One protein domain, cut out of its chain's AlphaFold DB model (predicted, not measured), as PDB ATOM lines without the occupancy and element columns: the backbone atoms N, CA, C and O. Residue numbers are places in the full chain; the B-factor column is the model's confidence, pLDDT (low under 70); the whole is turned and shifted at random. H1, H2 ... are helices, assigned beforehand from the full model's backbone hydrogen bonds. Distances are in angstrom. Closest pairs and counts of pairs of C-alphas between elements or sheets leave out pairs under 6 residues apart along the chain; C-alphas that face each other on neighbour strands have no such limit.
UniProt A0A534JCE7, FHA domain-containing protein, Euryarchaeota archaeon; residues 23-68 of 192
ATOM      1  N   SER A  23     -37.872 -13.210 -41.432       88.56
ATOM      2  CA  SER A  23     -38.513 -13.248 -40.121       88.56
ATOM      3  C   SER A  23     -38.060 -14.488 -39.337       88.56
ATOM      4  O   SER A  23     -37.644 -15.479 -39.942       88.56
ATOM      5  N   PRO A  24     -38.152 -14.492 -37.995       91.94
ATOM      6  CA  PRO A  24     -37.854 -15.688 -37.209       91.94
ATOM      7  C   PRO A  24     -38.604 -16.944 -37.670       91.94
ATOM      8  O   PRO A  24     -38.024 -18.022 -37.643       91.94
ATOM      9  N   HIS A  25     -39.855 -16.805 -38.122       91.50
ATOM     10  CA  HIS A  25     -40.637 -17.919 -38.670       91.50
ATOM     11  C   HIS A  25     -40.091 -18.432 -40.013       91.50
ATOM     12  O   HIS A  25     -40.129 -19.633 -40.261       91.50
ATOM     13  N   ASP A  26     -39.547 -17.552 -40.860       91.62
ATOM     14  CA  ASP A  26     -38.939 -17.958 -42.137       91.62
ATOM     15  C   ASP A  26     -37.629 -18.730 -41.920       91.62
ATOM     16  O   ASP A  26     -37.293 -19.621 -42.698       91.62
ATOM     17  N   LEU A  27     -36.886 -18.381 -40.864       91.31
ATOM     18  CA  LEU A  27     -35.643 -19.054 -40.475       91.31
ATOM     19  C   LEU A  27     -35.899 -20.379 -39.748       91.31
ATOM     20  O   LEU A  27     -35.180 -21.350 -39.963       91.31
ATOM     21  N   GLU A  28     -36.904 -20.406 -38.875       93.44
ATOM     22  CA  GLU A  28     -37.273 -21.559 -38.063       93.44
ATOM     23  C   GLU A  28     -38.810 -21.677 -38.016       93.44
ATOM     24  O   GLU A  28     -39.458 -21.042 -37.174       93.44
ATOM     25  N   PRO A  29     -39.416 -22.501 -38.896       93.69
ATOM     26  CA  PRO A  29     -40.872 -22.627 -39.003       93.69
ATOM     27  C   PRO A  29     -41.579 -23.079 -37.718       93.69
ATOM     28  O   PRO A  29     -42.793 -22.910 -37.596       93.69
ATOM     29  N   SER A  30     -40.857 -23.643 -36.739       95.19
ATOM     30  CA  SER A  30     -41.431 -23.973 -35.428       95.19
ATOM     31  C   SER A  30     -41.721 -22.747 -34.549       95.19
ATOM     32  O   SER A  30     -42.503 -22.852 -33.599       95.19
ATOM     33  N   VAL A  31     -41.155 -21.573 -34.854       91.56
ATOM     34  CA  VAL A  31     -41.471 -20.319 -34.156       91.56
ATOM     35  C   VAL A  31     -42.903 -19.894 -34.497       91.56
ATOM     36  O   VAL A  31     -43.200 -19.685 -35.668       91.56
ATOM     37  N   PRO A  32     -43.811 -19.688 -33.527       91.94
ATOM     38  CA  PRO A  32     -45.170 -19.243 -33.831       91.94
ATOM     39  C   PRO A  32     -45.201 -17.876 -34.531       91.94
ATOM     40  O   PRO A  32     -44.488 -16.956 -34.124       91.94
ATOM     41  N   GLN A  33     -46.095 -17.706 -35.513       88.81
ATOM     42  CA  GLN A  33     -46.207 -16.463 -36.291       88.81
ATOM     43  C   GLN A  33     -46.354 -15.216 -35.405       88.81
ATOM     44  O   GLN A  33     -45.647 -14.237 -35.608       88.81
ATOM     45  N   GLY A  34     -47.190 -15.264 -34.361       88.00
ATOM     46  CA  GLY A  34     -47.372 -14.121 -33.455       88.00
ATOM     47  C   GLY A  34     -46.095 -13.713 -32.706       88.00
ATOM     48  O   GLY A  34     -45.859 -12.526 -32.483       88.00
ATOM     49  N   LEU A  35     -45.233 -14.679 -32.365       90.44
ATOM     50  CA  LEU A  35     -43.925 -14.399 -31.768       90.44
ATOM     51  C   LEU A  35     -42.961 -13.814 -32.809       90.44
ATOM     52  O   LEU A  35     -42.254 -12.853 -32.506       90.44
ATOM     53  N   SER A  36     -42.968 -14.352 -34.032       91.75
ATOM     54  CA  SER A  36     -42.200 -13.820 -35.165       91.75
ATOM     55  C   SER A  36     -42.557 -12.354 -35.444       91.75
ATOM     56  O   SER A  36     -41.678 -11.491 -35.455       91.75
ATOM     57  N   ASP A  37     -43.850 -12.041 -35.539       90.12
ATOM     58  CA  ASP A  37     -44.359 -10.684 -35.762       90.12
ATOM     59  C   ASP A  37     -43.941  -9.727 -34.635       90.12
ATOM     60  O   ASP A  37     -43.562  -8.576 -34.885       90.12
ATOM     61  N   ALA A  38     -43.961 -10.204 -33.384       91.75
ATOM     62  CA  ALA A  38     -43.509  -9.422 -32.241       91.75
ATOM     63  C   ALA A  38     -42.008  -9.105 -32.314       91.75
ATOM     64  O   ALA A  38     -41.600  -7.963 -32.087       91.75
ATOM     65  N   VAL A  39     -41.173 -10.076 -32.679       91.38
ATOM     66  CA  VAL A  39     -39.734  -9.841 -32.867       91.38
ATOM     67  C   VAL A  39     -39.493  -8.862 -34.015       91.38
ATOM     68  O   VAL A  39     -38.784  -7.873 -33.826       91.38
ATOM     69  N   MET A  40     -40.151  -9.057 -35.159       91.12
ATOM     70  CA  MET A  40     -40.032  -8.165 -36.318       91.12
ATOM     71  C   MET A  40     -40.406  -6.724 -35.965       91.12
ATOM     72  O   MET A  40     -39.678  -5.781 -36.285       91.12
ATOM     73  N   LYS A  41     -41.504  -6.534 -35.226       90.31
ATOM     74  CA  LYS A  41     -41.921  -5.207 -34.765       90.31
ATOM     75  C   LYS A  41     -40.932  -4.600 -33.769       90.31
ATOM     76  O   LYS A  41     -40.625  -3.413 -33.870       90.31
ATOM     77  N   ALA A  42     -40.405  -5.383 -32.828       90.62
ATOM     78  CA  ALA A  42     -39.398  -4.919 -31.870       90.62
ATOM     79  C   ALA A  42     -38.083  -4.501 -32.553       90.62
ATOM     80  O   ALA A  42     -37.447  -3.537 -32.124       90.62
ATOM     81  N   MET A  43     -37.710  -5.185 -33.637       88.25
ATOM     82  CA  MET A  43     -36.494  -4.933 -34.413       88.25
ATOM     83  C   MET A  43     -36.649  -3.862 -35.500       88.25
ATOM     84  O   MET A  43     -35.662  -3.526 -36.154       88.25
ATOM     85  N   SER A  44     -37.848  -3.296 -35.692       84.88
ATOM     86  CA  SER A  44     -38.100  -2.319 -36.757       84.88
ATOM     87  C   SER A  44     -37.077  -1.182 -36.751       84.88
ATOM     88  O   SER A  44     -36.751  -0.625 -35.701       84.88
ATOM     89  N   PHE A  45     -36.555  -0.807 -37.919       75.38
ATOM     90  CA  PHE A  45     -35.578   0.278 -38.006       75.38
ATOM     91  C   PHE A  45     -36.160   1.601 -37.495       75.38
ATOM     92  O   PHE A  45     -35.498   2.300 -36.730       75.38
ATOM     93  N   ASP A  46     -37.405   1.908 -37.870       73.00
ATOM     94  CA  ASP A  46     -38.111   3.100 -37.408       73.00
ATOM     95  C   ASP A  46     -38.600   2.906 -35.960       73.00
ATOM     96  O   ASP A  46     -39.502   2.095 -35.717       73.00
ATOM     97  N   PRO A  47     -38.079   3.670 -34.979       72.56
ATOM     98  CA  PRO A  47     -38.520   3.576 -33.589       72.56
ATOM     99  C   PRO A  47     -40.022   3.826 -33.401       72.56
ATOM    100  O   PRO A  47     -40.606   3.316 -32.443       72.56
ATOM    101  N   LYS A  48     -40.678   4.566 -34.313       71.75
ATOM    102  CA  LYS A  48     -42.132   4.798 -34.266       71.75
ATOM    103  C   LYS A  48     -42.942   3.526 -34.502       71.75
ATOM    104  O   LYS A  48     -44.079   3.444 -34.042       71.75
ATOM    105  N   GLN A  49     -42.361   2.555 -35.203       80.44
ATOM    106  CA  GLN A  49     -42.993   1.277 -35.509       80.44
ATOM    107  C   GLN A  49     -42.734   0.220 -34.427       80.44
ATOM    108  O   GLN A  49     -43.438  -0.787 -34.387       80.44
ATOM    109  N   ARG A  50     -41.777   0.448 -33.514       87.25
ATOM    110  CA  ARG A  50     -41.492  -0.457 -32.388       87.25
ATOM    111  C   ARG A  50     -42.564  -0.391 -31.301       87.25
ATOM    112  O   ARG A  50     -43.342   0.564 -31.206       87.25
ATOM    113  N   TYR A  51     -42.570  -1.396 -30.426       87.94
ATOM    114  CA  TYR A  51     -43.356  -1.348 -29.194       87.94
ATOM    115  C   TYR A  51     -42.898  -0.201 -28.300       87.94
ATOM    116  O   TYR A  51     -41.712  -0.036 -28.029       87.94
ATOM    117  N   GLN A  52     -43.866   0.576 -27.826       82.75
ATOM    118  CA  GLN A  52     -43.601   1.736 -26.979       82.75
ATOM    119  C   GLN A  52     -43.476   1.349 -25.500       82.75
ATOM    120  O   GLN A  52     -42.886   2.082 -24.709       82.75
ATOM    121  N   THR A  53     -44.038   0.199 -25.113       84.19
ATOM    122  CA  THR A  53     -44.009  -0.307 -23.739       84.19
ATOM    123  C   THR A  53     -43.820  -1.817 -23.691       84.19
ATOM    124  O   THR A  53     -44.222  -2.538 -24.607       84.19
ATOM    125  N   THR A  54     -43.292  -2.306 -22.568       85.25
ATOM    126  CA  THR A  54     -43.215  -3.743 -22.268       85.25
ATOM    127  C   THR A  54     -44.596  -4.394 -22.273       85.25
ATOM    128  O   THR A  54     -44.728  -5.538 -22.689       85.25
ATOM    129  N   GLN A  55     -45.641  -3.668 -21.860       84.44
ATOM    130  CA  GLN A  55     -47.009  -4.182 -21.871       84.44
ATOM    131  C   GLN A  55     -47.517  -4.433 -23.297       84.44
ATOM    132  O   GLN A  55     -48.150  -5.458 -23.539       84.44
ATOM    133  N   ASP A  56     -47.214  -3.537 -24.243       86.25
ATOM    134  CA  ASP A  56     -47.602  -3.717 -25.647       86.25
ATOM    135  C   ASP A  56     -46.874  -4.908 -26.281       86.25
ATOM    136  O   ASP A  56     -47.480  -5.682 -27.020       86.25
ATOM    137  N   MET A  57     -45.586  -5.068 -25.963       90.06
ATOM    138  CA  MET A  57     -44.789  -6.202 -26.433       90.06
ATOM    139  C   MET A  57     -45.284  -7.515 -25.821       90.06
ATOM    140  O   MET A  57     -45.483  -8.491 -26.535       90.06
ATOM    141  N   SER A  58     -45.540  -7.530 -24.511       87.50
ATOM    142  CA  SER A  58     -46.067  -8.697 -23.800       87.50
ATOM    143  C   SER A  58     -47.415  -9.143 -24.367       87.50
ATOM    144  O   SER A  58     -47.600 -10.332 -24.616       87.50
ATOM    145  N   ALA A  59     -48.325  -8.201 -24.643       86.88
ATOM    146  CA  ALA A  59     -49.598  -8.509 -25.282       86.88
ATOM    147  C   ALA A  59     -49.394  -9.179 -26.648       86.88
ATOM    148  O   ALA A  59     -50.012 -10.205 -26.906       86.88
ATOM    149  N   ALA A  60     -48.486  -8.660 -27.481       87.50
ATOM    150  CA  ALA A  60     -48.207  -9.245 -28.789       87.50
ATOM    151  C   ALA A  60     -47.599 -10.653 -28.704       87.50
ATOM    152  O   ALA A  60     -48.033 -11.541 -29.429       87.50
ATOM    153  N   ILE A  61     -46.659 -10.877 -27.780       89.19
ATOM    154  CA  ILE A  61     -46.041 -12.196 -27.554       89.19
ATOM    155  C   ILE A  61     -47.090 -13.243 -27.159       89.19
ATOM    156  O   ILE A  61     -47.030 -14.381 -27.611       89.19
ATOM    157  N   ILE A  62     -48.059 -12.863 -26.323       87.38
ATOM    158  CA  ILE A  62     -49.108 -13.766 -25.820       87.38
ATOM    159  C   ILE A  62     -50.271 -13.897 -26.835       87.38
ATOM    160  O   ILE A  62     -51.218 -14.645 -26.607       87.38
ATOM    161  N   GLY A  63     -50.226 -13.181 -27.968       77.69
ATOM    162  CA  GLY A  63     -51.317 -13.139 -28.951       77.69
ATOM    163  C   GLY A  63     -52.549 -12.357 -28.475       77.69
ATOM    164  O   GLY A  63     -53.638 -12.497 -29.029       77.69
ATOM    165  N   GLY A  64     -52.400 -11.542 -27.431       69.38
ATOM    166  CA  GLY A  64     -53.447 -10.672 -26.912       69.38
ATOM    167  C   GLY A  64     -53.582  -9.374 -27.719       69.38
ATOM    168  O   GLY A  64     -52.620  -8.903 -28.331       69.38
ATOM    169  N   PRO A  65     -54.762  -8.729 -27.698       64.00
ATOM    170  CA  PRO A  65     -54.954  -7.458 -28.382       64.00
ATOM    171  C   PRO A  65     -54.049  -6.380 -27.774       64.00
ATOM    172  O   PRO A  65     -54.032  -6.177 -26.555       64.00
ATOM    173  N   SER A  66     -53.330  -5.631 -28.617       63.19
ATOM    174  CA  SER A  66     -52.655  -4.419 -28.153       63.19
ATOM    175  C   SER A  66     -53.721  -3.426 -27.696       63.19
ATOM    176  O   SER A  66     -54.559  -3.011 -28.500       63.19
ATOM    177  N   LYS A  67     -53.710  -3.034 -26.419       66.06
ATOM    178  CA  LYS A  67     -54.624  -2.001 -25.923       66.06
ATOM    179  C   LYS A  67     -54.248  -0.664 -26.560       66.06
ATOM    180  O   LYS A  67     -53.333   0.014 -26.088       66.06
ATOM    181  N   GLN A  68     -54.954  -0.293 -27.626       67.38
ATOM    182  CA  GLN A  68     -54.972   1.091 -28.082       67.38
ATOM    183  C   GLN A  68     -55.576   1.952 -26.981       67.38
ATOM    184  O   GLN A  68     -56.550   1.581 -26.321       67.38
TER     185      GLN A  68
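Overview. This is residues 23 to 68 of the 192 residues of the protein "FHA domain-containing protein" of Euryarchaeota archaeon (UniProt A0A534JCE7). A two-helix hairpin of H2 and H3 is joined by a wide loop, residues 43 to 53, and the short helix H1 packs on H2 on the side away from H3, with H2 in the middle of the three. The printed part has 46 residues with three named helices in the order H1, H2, H3 and no named strand. The class is all helix, though helices hold 22 of the 46 residues, under half. It is compact, with a radius of gyration of the C-alphas of 10.6 A, and flat, spanning 29 by 24 by 13 A.

Along the chain. H1 is residues 24 to 27, 5.2 A from first to last C-alpha, and C-alpha 24 is at (-37.854, -15.688, -37.209). H2, the longest helix, is residues 33 to 42 and measures 14.1 A. H3 is residues 54 to 61, 10.4 A long, with C-alpha 61 at (-46.041, -12.196, -27.554).

Arrangement. H1 touches H2; the closest C-alphas, of Pro 24 and Ser 36, are 5.2 A apart. H2 and H3 form a helical hairpin. They touch, with the C-alphas of Leu 35 and Ile 61 closest at 5.2 A, and run opposite ways at a shallow tilt of 32 degrees. H1 and H3 are apart. In H2 and H3 every O i to N i+4 pair is within hydrogen-bond range; H1 is too short for such a pair, and its one O i to N i+3 pair is within range.

Size, cuts and confidence. The two C-alphas farthest apart, of Leu 27 and Gln 68, are 30.5 A from each other. The printed part has no cut. The link from H1 to H2, 5 residues, is tight, and that from H2 to H3, 11 residues, is long. The mean pLDDT of the printed part is 84.9, and residues 64 to 68 are under 70.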